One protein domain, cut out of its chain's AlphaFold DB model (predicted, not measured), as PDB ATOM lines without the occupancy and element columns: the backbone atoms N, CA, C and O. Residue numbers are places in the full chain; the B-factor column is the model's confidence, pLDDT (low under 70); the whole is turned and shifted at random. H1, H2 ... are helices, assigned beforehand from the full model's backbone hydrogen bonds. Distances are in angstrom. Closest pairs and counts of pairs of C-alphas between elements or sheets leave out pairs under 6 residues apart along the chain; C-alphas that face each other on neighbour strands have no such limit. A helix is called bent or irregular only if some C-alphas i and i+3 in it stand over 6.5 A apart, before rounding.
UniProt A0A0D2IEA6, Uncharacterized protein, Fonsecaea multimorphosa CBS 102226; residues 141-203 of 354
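Overview. This is residues 141 to 203 of the 354 residues of an uncharacterized protein of Fonsecaea multimorphosa CBS 102226 (UniProt A0A0D2IEA6). A long helix, H1, is turned by a sharp kink near residue 168 into an L, and a second helix, H2, packs across this L with its residues 188 to 193. An irregular opening stretch, residues 141 to 153, leads into H1, and a loop, residues 177 to 185, joins the two helices. The printed part has 63 residues with two named helices, H1 then H2, and no named strand; its class is all helix. It is compact, with a radius of gyration of the C-alphas of 11.1 A, yet only just elongated in outline, spanning 32 by 21 by 19 A.

Along the chain. Start at C-alpha 141, at (-48.713, -34.085, -18.805), and go through residues 141 to 153, which hold no named element. Find C-alpha 154 at (-37.834, -26.917, -19.792); from there H1 runs over residues 154 to 176, 21.5 A from first to last C-alpha. H1 is irregular: C-alphas 167 and 170 are 8.1 A apart, and near residue 168 it has a kink of 101 degrees. H2 takes residues 186 to 200, 20.6 A long, and ends at C-alpha 200, at (-33.369, -22.836, -38.987).

Arrangement. Look at Leu 158 and Tyr 192, where H1 and H2 touch: their C-alphas, the closest of the two helices, are 6.2 A apart. H2 touches H1 with residues 188 to 193 alone. The line of H1 is a rough one; it stands about perpendicular to that of H2, at 75 degrees. In H2 every O i to N i+4 pair is within hydrogen-bond range; in H1 15 of 19 are.

Size, cuts and confidence. The C-alphas farthest apart are those of Asn 151 and Val 203, at 32.7 A. The printed part has no cut, and the link from H1 to H2, 9 residues, is short. The mean pLDDT of the printed part is 85.9; look to residues 200 to 203 for the values under 70.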
ATOM      1  N   THR A 141     -47.817 -34.963 -18.051       88.62
ATOM      2  CA  THR A 141     -48.713 -34.085 -18.805       88.62
ATOM      3  C   THR A 141     -48.579 -34.346 -20.304       88.62
ATOM      4  O   THR A 141     -47.576 -34.891 -20.768       88.62
ATOM      5  N   GLY A 142     -49.600 -33.963 -21.068       86.50
ATOM      6  CA  GLY A 142     -49.688 -34.181 -22.509       86.50
ATOM      7  C   GLY A 142     -50.320 -35.517 -22.909       86.50
ATOM      8  O   GLY A 142     -50.694 -36.347 -22.076       86.50
ATOM      9  N   PHE A 143     -50.479 -35.720 -24.216       85.50
ATOM     10  CA  PHE A 143     -51.171 -36.884 -24.773       85.50
ATOM     11  C   PHE A 143     -50.322 -37.628 -25.807       85.50
ATOM     12  O   PHE A 143     -49.553 -37.029 -26.557       85.50
ATOM     13  N   GLY A 144     -50.494 -38.953 -25.857       88.06
ATOM     14  CA  GLY A 144     -49.810 -39.821 -26.812       88.06
ATOM     15  C   GLY A 144     -48.290 -39.692 -26.730       88.06
ATOM     16  O   GLY A 144     -47.716 -39.813 -25.648       88.06
ATOM     17  N   LYS A 145     -47.659 -39.434 -27.880       87.06
ATOM     18  CA  LYS A 145     -46.204 -39.280 -27.987       87.06
ATOM     19  C   LYS A 145     -45.659 -37.999 -27.350       87.06
ATOM     20  O   LYS A 145     -44.502 -37.974 -26.991       87.06
ATOM     21  N   TYR A 146     -46.493 -36.982 -27.123       88.88
ATOM     22  CA  TYR A 146     -46.077 -35.703 -26.522       88.88
ATOM     23  C   TYR A 146     -46.161 -35.699 -24.987       88.88
ATOM     24  O   TYR A 146     -46.280 -34.643 -24.355       88.88
ATOM     25  N   ARG A 147     -46.176 -36.889 -24.377       90.00
ATOM     26  CA  ARG A 147     -46.221 -37.051 -22.925       90.00
ATOM     27  C   ARG A 147     -44.872 -36.694 -22.323       90.00
ATOM     28  O   ARG A 147     -43.850 -37.247 -22.700       90.00
ATOM     29  N   ARG A 148     -44.886 -35.821 -21.322       88.19
ATOM     30  CA  ARG A 148     -43.679 -35.344 -20.635       88.19
ATOM     31  C   ARG A 148     -43.896 -35.283 -19.132       88.19
ATOM     32  O   ARG A 148     -45.023 -35.103 -18.672       88.19
ATOM     33  N   ALA A 149     -42.822 -35.459 -18.370       89.62
ATOM     34  CA  ALA A 149     -42.895 -35.317 -16.924       89.62
ATOM     35  C   ALA A 149     -43.080 -33.835 -16.570       89.62
ATOM     36  O   ALA A 149     -42.361 -32.984 -17.092       89.62
ATOM     37  N   VAL A 150     -44.023 -33.531 -15.678       86.19
ATOM     38  CA  VAL A 150     -44.325 -32.155 -15.239       86.19
ATOM     39  C   VAL A 150     -43.094 -31.503 -14.607       86.19
ATOM     40  O   VAL A 150     -42.812 -30.335 -14.849       86.19
ATOM     41  N   ASN A 151     -42.311 -32.294 -13.872       87.56
ATOM     42  CA  ASN A 151     -41.126 -31.835 -13.148       87.56
ATOM     43  C   ASN A 151     -39.840 -31.845 -13.995       87.56
ATOM     44  O   ASN A 151     -38.762 -31.582 -13.464       87.56
ATOM     45  N   ALA A 152     -39.909 -32.198 -15.285       87.12
ATOM     46  CA  ALA A 152     -38.731 -32.169 -16.149       87.12
ATOM     47  C   ALA A 152     -38.297 -30.724 -16.427       87.12
ATOM     48  O   ALA A 152     -39.140 -29.836 -16.545       87.12
ATOM     49  N   SER A 153     -36.991 -30.494 -16.587       91.50
ATOM     50  CA  SER A 153     -36.482 -29.172 -16.958       91.50
ATOM     51  C   SER A 153     -37.054 -28.727 -18.315       91.50
ATOM     52  O   SER A 153     -37.280 -29.567 -19.191       91.50
ATOM     53  N   PRO A 154     -37.282 -27.418 -18.531       86.94
ATOM     54  CA  PRO A 154     -37.834 -26.917 -19.792       86.94
ATOM     55  C   PRO A 154     -36.937 -27.267 -20.986       86.94
ATOM     56  O   PRO A 154     -37.433 -27.597 -22.058       86.94
ATOM     57  N   GLU A 155     -35.619 -27.279 -20.784       90.44
ATOM     58  CA  GLU A 155     -34.643 -27.700 -21.794       90.44
ATOM     59  C   GLU A 155     -34.847 -29.158 -22.212       90.44
ATOM     60  O   GLU A 155     -34.922 -29.450 -23.405       90.44
ATOM     61  N   TRP A 156     -35.030 -30.063 -21.243       91.44
ATOM     62  CA  TRP A 156     -35.305 -31.470 -21.528       91.44
ATOM     63  C   TRP A 156     -36.635 -31.639 -22.264       91.44
ATOM     64  O   TRP A 156     -36.720 -32.411 -23.217       91.44
ATOM     65  N   GLN A 157     -37.670 -30.897 -21.859       90.25
ATOM     66  CA  GLN A 157     -38.979 -30.943 -22.514       90.25
ATOM     67  C   GLN A 157     -38.895 -30.492 -23.979       90.25
ATOM     68  O   GLN A 157     -39.507 -31.115 -24.847       90.25
ATOM     69  N   LEU A 158     -38.111 -29.449 -24.271       91.62
ATOM     70  CA  LEU A 158     -37.879 -28.966 -25.633       91.62
ATOM     71  C   LEU A 158     -37.032 -29.935 -26.463       91.62
ATOM     72  O   LEU A 158     -37.339 -30.149 -27.634       91.62
ATOM     73  N   GLU A 159     -35.994 -30.538 -25.882       91.31
ATOM     74  CA  GLU A 159     -35.159 -31.531 -26.566       91.31
ATOM     75  C   GLU A 159     -35.951 -32.803 -26.887       91.31
ATOM     76  O   GLU A 159     -35.860 -33.338 -27.992       91.31
ATOM     77  N   HIS A 160     -36.764 -33.276 -25.942       90.94
ATOM     78  CA  HIS A 160     -37.636 -34.427 -26.145       90.94
ATOM     79  C   HIS A 160     -38.642 -34.158 -27.267       90.94
ATOM     80  O   HIS A 160     -38.732 -34.932 -28.217       90.94
ATOM     81  N   LEU A 161     -39.289 -32.989 -27.235       91.50
ATOM     82  CA  LEU A 161     -40.183 -32.550 -28.302       91.50
ATOM     83  C   LEU A 161     -39.463 -32.437 -29.654       91.50
ATOM     84  O   LEU A 161     -40.027 -32.787 -30.690       91.50
ATOM     85  N   HIS A 162     -38.214 -31.965 -29.662       90.88
ATOM     86  CA  HIS A 162     -37.409 -31.906 -30.875       90.88
ATOM     87  C   HIS A 162     -37.179 -33.294 -31.467       90.88
ATOM     88  O   HIS A 162     -37.334 -33.445 -32.674       90.88
ATOM     89  N   LYS A 163     -36.892 -34.303 -30.638       90.75
ATOM     90  CA  LYS A 163     -36.745 -35.700 -31.078       90.75
ATOM     91  C   LYS A 163     -38.046 -36.251 -31.664       90.75
ATOM     92  O   LYS A 163     -38.015 -36.848 -32.733       90.75
ATOM     93  N   ASP A 164     -39.190 -35.984 -31.036       89.50
ATOM     94  CA  ASP A 164     -40.495 -36.519 -31.467       89.50
ATOM     95  C   ASP A 164     -41.033 -35.929 -32.781       89.50
ATOM     96  O   ASP A 164     -41.950 -36.487 -33.406       89.50
ATOM     97  N   ILE A 165     -40.527 -34.753 -33.157       89.62
ATOM     98  CA  ILE A 165     -40.948 -33.987 -34.335       89.62
ATOM     99  C   ILE A 165     -39.802 -33.898 -35.359       89.62
ATOM    100  O   ILE A 165     -40.029 -33.402 -36.450       89.62
ATOM    101  N   TYR A 166     -38.597 -34.405 -35.070       87.44
ATOM    102  CA  TYR A 166     -37.381 -34.174 -35.865       87.44
ATOM    103  C   TYR A 166     -37.600 -34.327 -37.381       87.44
ATOM    104  O   TYR A 166     -37.400 -33.366 -38.127       87.44
ATOM    105  N   ASP A 167     -38.137 -35.476 -37.806       86.25
ATOM    106  CA  ASP A 167     -38.355 -35.822 -39.219       86.25
ATOM    107  C   ASP A 167     -39.396 -34.946 -39.931       86.25
ATOM    108  O   ASP A 167     -39.389 -34.813 -41.152       86.25
ATOM    109  N   LEU A 168     -40.322 -34.362 -39.172       85.62
ATOM    110  CA  LEU A 168     -41.474 -33.620 -39.684       85.62
ATOM    111  C   LEU A 168     -41.481 -32.168 -39.196       85.62
ATOM    112  O   LEU A 168     -42.503 -31.494 -39.308       85.62
ATOM    113  N   SER A 169     -40.371 -31.682 -38.641       85.50
ATOM    114  CA  SER A 169     -40.296 -30.385 -37.965       85.50
ATOM    115  C   SER A 169     -40.658 -29.233 -38.898       85.50
ATOM    116  O   SER A 169     -41.532 -28.437 -38.559       85.50
ATOM    117  N   ASP A 170     -40.121 -29.225 -40.116       84.88
ATOM    118  CA  ASP A 170     -40.434 -28.235 -41.152       84.88
ATOM    119  C   ASP A 170     -41.922 -28.241 -41.539       84.88
ATOM    120  O   ASP A 170     -42.561 -27.190 -41.633       84.88
ATOM    121  N   ILE A 171     -42.500 -29.432 -41.716       86.00
ATOM    122  CA  ILE A 171     -43.896 -29.603 -42.139       86.00
ATOM    123  C   ILE A 171     -44.844 -29.197 -41.009       86.00
ATOM    124  O   ILE A 171     -45.798 -28.454 -41.226       86.00
ATOM    125  N   ILE A 172     -44.581 -29.664 -39.791       86.50
ATOM    126  CA  ILE A 172     -45.441 -29.447 -38.625       86.50
ATOM    127  C   ILE A 172     -45.371 -27.982 -38.187       86.50
ATOM    128  O   ILE A 172     -46.416 -27.367 -37.973       86.50
ATOM    129  N   CYS A 173     -44.177 -27.388 -38.105       86.81
ATOM    130  CA  CYS A 173     -44.033 -25.969 -37.777       86.81
ATOM    131  C   CYS A 173     -44.592 -25.059 -38.878       86.81
ATOM    132  O   CYS A 173     -45.198 -24.037 -38.551       86.81
ATOM    133  N   GLY A 174     -44.432 -25.430 -40.153       83.56
ATOM    134  CA  GLY A 174     -44.964 -24.674 -41.287       83.56
ATOM    135  C   GLY A 174     -46.488 -24.737 -41.406       83.56
ATOM    136  O   GLY A 174     -47.116 -23.725 -41.705       83.56
ATOM    137  N   HIS A 175     -47.095 -25.899 -41.145       86.31
ATOM    138  CA  HIS A 175     -48.532 -26.105 -41.334       86.31
ATOM    139  C   HIS A 175     -49.373 -25.693 -40.122       86.31
ATOM    140  O   HIS A 175     -50.425 -25.080 -40.285       86.31
ATOM    141  N   LEU A 176     -48.928 -26.010 -38.901       85.25
ATOM    142  CA  LEU A 176     -49.725 -25.749 -37.700       85.25
ATOM    143  C   LEU A 176     -49.591 -24.311 -37.185       85.25
ATOM    144  O   LEU A 176     -50.447 -23.842 -36.434       85.25
ATOM    145  N   GLY A 177     -48.539 -23.587 -37.580       85.19
ATOM    146  CA  GLY A 177     -48.345 -22.196 -37.180       85.19
ATOM    147  C   GLY A 177     -48.448 -22.028 -35.661       85.19
ATOM    148  O   GLY A 177     -47.683 -22.630 -34.912       85.19
ATOM    149  N   SER A 178     -49.384 -21.202 -35.184       85.81
ATOM    150  CA  SER A 178     -49.604 -20.959 -33.748       85.81
ATOM    151  C   SER A 178     -50.338 -22.060 -32.997       85.81
ATOM    152  O   SER A 178     -50.357 -22.034 -31.768       85.81
ATOM    153  N   GLN A 179     -50.937 -23.015 -33.697       89.56
ATOM    154  CA  GLN A 179     -51.715 -24.073 -33.078       89.56
ATOM    155  C   GLN A 179     -50.799 -25.246 -32.699       89.56
ATOM    156  O   GLN A 179     -50.065 -25.736 -33.552       89.56
ATOM    157  N   PRO A 180     -50.790 -25.709 -31.441       89.44
ATOM    158  CA  PRO A 180     -50.012 -26.885 -31.072       89.44
ATOM    159  C   PRO A 180     -50.642 -28.172 -31.637       89.44
ATOM    160  O   PRO A 180     -51.868 -28.246 -31.781       89.44
ATOM    161  N   PRO A 181     -49.837 -29.221 -31.894       87.56
ATOM    162  CA  PRO A 181     -50.338 -30.578 -32.076       87.56
ATOM    163  C   PRO A 181     -51.252 -31.010 -30.922       87.56
ATOM    164  O   PRO A 181     -51.053 -30.616 -29.771       87.56
ATOM    165  N   VAL A 182     -52.237 -31.863 -31.219       86.00
ATOM    166  CA  VAL A 182     -53.174 -32.381 -30.210       86.00
ATOM    167  C   VAL A 182     -52.402 -33.038 -29.066       86.00
ATOM    168  O   VAL A 182     -51.609 -33.954 -29.283       86.00
ATOM    169  N   GLY A 183     -52.654 -32.577 -27.839       83.00
ATOM    170  CA  GLY A 183     -51.985 -33.100 -26.652       83.00
ATOM    171  C   GLY A 183     -50.671 -32.427 -26.282       83.00
ATOM    172  O   GLY A 183     -50.097 -32.799 -25.260       83.00
ATOM    173  N   LEU A 184     -50.201 -31.463 -27.075       88.12
ATOM    174  CA  LEU A 184     -49.082 -30.608 -26.715       88.12
ATOM    175  C   LEU A 184     -49.591 -29.317 -26.070       88.12
ATOM    176  O   LEU A 184     -50.616 -28.756 -26.453       88.12
ATOM    177  N   ASP A 185     -48.851 -28.856 -25.072       89.44
ATOM    178  CA  ASP A 185     -49.135 -27.607 -24.383       89.44
ATOM    179  C   ASP A 185     -48.804 -26.402 -25.285       89.44
ATOM    180  O   ASP A 185     -47.692 -26.351 -25.832       89.44
ATOM    181  N   PRO A 186     -49.729 -25.438 -25.457       89.25
ATOM    182  CA  PRO A 186     -49.488 -24.237 -26.250       89.25
ATOM    183  C   PRO A 186     -48.219 -23.474 -25.859       89.25
ATOM    184  O   PRO A 186     -47.538 -22.933 -26.731       89.25
ATOM    185  N   GLU A 187     -47.877 -23.423 -24.569       90.06
ATOM    186  CA  GLU A 187     -46.725 -22.650 -24.101       90.06
ATOM    187  C   GLU A 187     -45.406 -23.236 -24.618       90.06
ATOM    188  O   GLU A 187     -44.581 -22.535 -25.208       90.06
ATOM    189  N   ILE A 188     -45.247 -24.549 -24.490       89.69
ATOM    190  CA  ILE A 188     -44.050 -25.265 -24.947       89.69
ATOM    191  C   ILE A 188     -43.974 -25.278 -26.465       89.69
ATOM    192  O   ILE A 188     -42.888 -25.153 -27.026       89.69
ATOM    193  N   TRP A 189     -45.116 -25.363 -27.147       92.75
ATOM    194  CA  TRP A 189     -45.155 -25.221 -28.597       92.75
ATOM    195  C   TRP A 189     -44.615 -23.864 -29.056       92.75
ATOM    196  O   TRP A 189     -43.827 -23.787 -29.999       92.75
ATOM    197  N   ASN A 190     -44.980 -22.782 -28.367       91.44
ATOM    198  CA  ASN A 190     -44.473 -21.445 -28.669       91.44
ATOM    199  C   ASN A 190     -42.966 -21.330 -28.413       91.44
ATOM    200  O   ASN A 190     -42.242 -20.762 -29.239       91.44
ATOM    201  N   GLN A 191     -42.479 -21.903 -27.312       91.12
ATOM    202  CA  GLN A 191     -41.048 -21.955 -27.005       91.12
ATOM    203  C   GLN A 191     -40.278 -22.751 -28.067       91.12
ATOM    204  O   GLN A 191     -39.282 -22.261 -28.603       91.12
ATOM    205  N   TYR A 192     -40.785 -23.926 -28.448       91.88
ATOM    206  CA  TYR A 192     -40.201 -24.769 -29.485       91.88
ATOM    207  C   TYR A 192     -40.149 -24.066 -30.835       91.88
ATOM    208  O   TYR A 192     -39.096 -24.041 -31.458       91.88
ATOM    209  N   ARG A 193     -41.238 -23.422 -31.271       91.12
ATOM    210  CA  ARG A 193     -41.252 -22.656 -32.527       91.12
ATOM    211  C   ARG A 193     -40.258 -21.508 -32.520       91.12
ATOM    212  O   ARG A 193     -39.590 -21.275 -33.521       91.12
ATOM    213  N   THR A 194     -40.136 -20.807 -31.397       88.31
ATOM    214  CA  THR A 194     -39.156 -19.724 -31.249       88.31
ATOM    215  C   THR A 194     -37.731 -20.266 -31.351       88.31
ATOM    216  O   THR A 194     -36.886 -19.672 -32.018       88.31
ATOM    217  N   HIS A 195     -37.462 -21.412 -30.724       86.94
ATOM    218  CA  HIS A 195     -36.174 -22.091 -30.805       86.94
ATOM    219  C   HIS A 195     -35.884 -22.597 -32.227       86.94
ATOM    220  O   HIS A 195     -34.820 -22.320 -32.772       86.94
ATOM    221  N   TYR A 196     -36.855 -23.255 -32.857       86.44
ATOM    222  CA  TYR A 196     -36.780 -23.770 -34.220       86.44
ATOM    223  C   TYR A 196     -36.559 -22.650 -35.248       86.44
ATOM    224  O   TYR A 196     -35.689 -22.768 -36.105       86.44
ATOM    225  N   ALA A 197     -37.264 -21.519 -35.138       82.25
ATOM    226  CA  ALA A 197     -37.054 -20.369 -36.018       82.25
ATOM    227  C   ALA A 197     -35.625 -19.813 -35.901       82.25
ATOM    228  O   ALA A 197     -35.012 -19.486 -36.913       82.25
ATOM    229  N   ARG A 198     -35.067 -19.759 -34.682       80.56
ATOM    230  CA  ARG A 198     -33.684 -19.313 -34.443       80.56
ATOM    231  C   ARG A 198     -32.649 -20.273 -35.016       80.56
ATOM    232  O   ARG A 198     -31.629 -19.812 -35.510       80.56
ATOM    233  N   THR A 199     -32.863 -21.584 -34.937       75.75
ATOM    234  CA  THR A 199     -31.892 -22.572 -35.433       75.75
ATOM    235  C   THR A 199     -31.965 -22.745 -36.950       75.75
ATOM    236  O   THR A 199     -30.930 -22.870 -37.605       75.75
ATOM    237  N   THR A 200     -33.160 -22.679 -37.538       68.75
ATOM    238  CA  THR A 200     -33.369 -22.836 -38.987       68.75
ATOM    239  C   THR A 200     -33.094 -21.568 -39.797       68.75
ATOM    240  O   THR A 200     -32.672 -21.669 -40.954       68.75
ATOM    241  N   SER A 201     -33.194 -20.371 -39.203       57.31
ATOM    242  CA  SER A 201     -32.818 -19.117 -39.879       57.31
ATOM    243  C   SER A 201     -31.330 -19.056 -40.261       57.31
ATOM    244  O   SER A 201     -30.967 -18.401 -41.241       57.31
ATOM    245  N   PHE A 202     -30.461 -19.781 -39.546       50.75
ATOM    246  CA  PHE A 202     -29.044 -19.915 -39.911       50.75
ATOM    247  C   PHE A 202     -28.808 -20.888 -41.073       50.75
ATOM    248  O   PHE A 202     -27.844 -20.717 -41.818       50.75
ATOM    249  N   VAL A 203     -29.695 -21.866 -41.285       48.81
ATOM    250  CA  VAL A 203     -29.587 -22.829 -42.396       48.81
ATOM    251  C   VAL A 203     -29.988 -22.190 -43.732       48.81
ATOM    252  O   VAL A 203     -29.403 -22.522 -44.762       48.81
TER     253      VAL A 203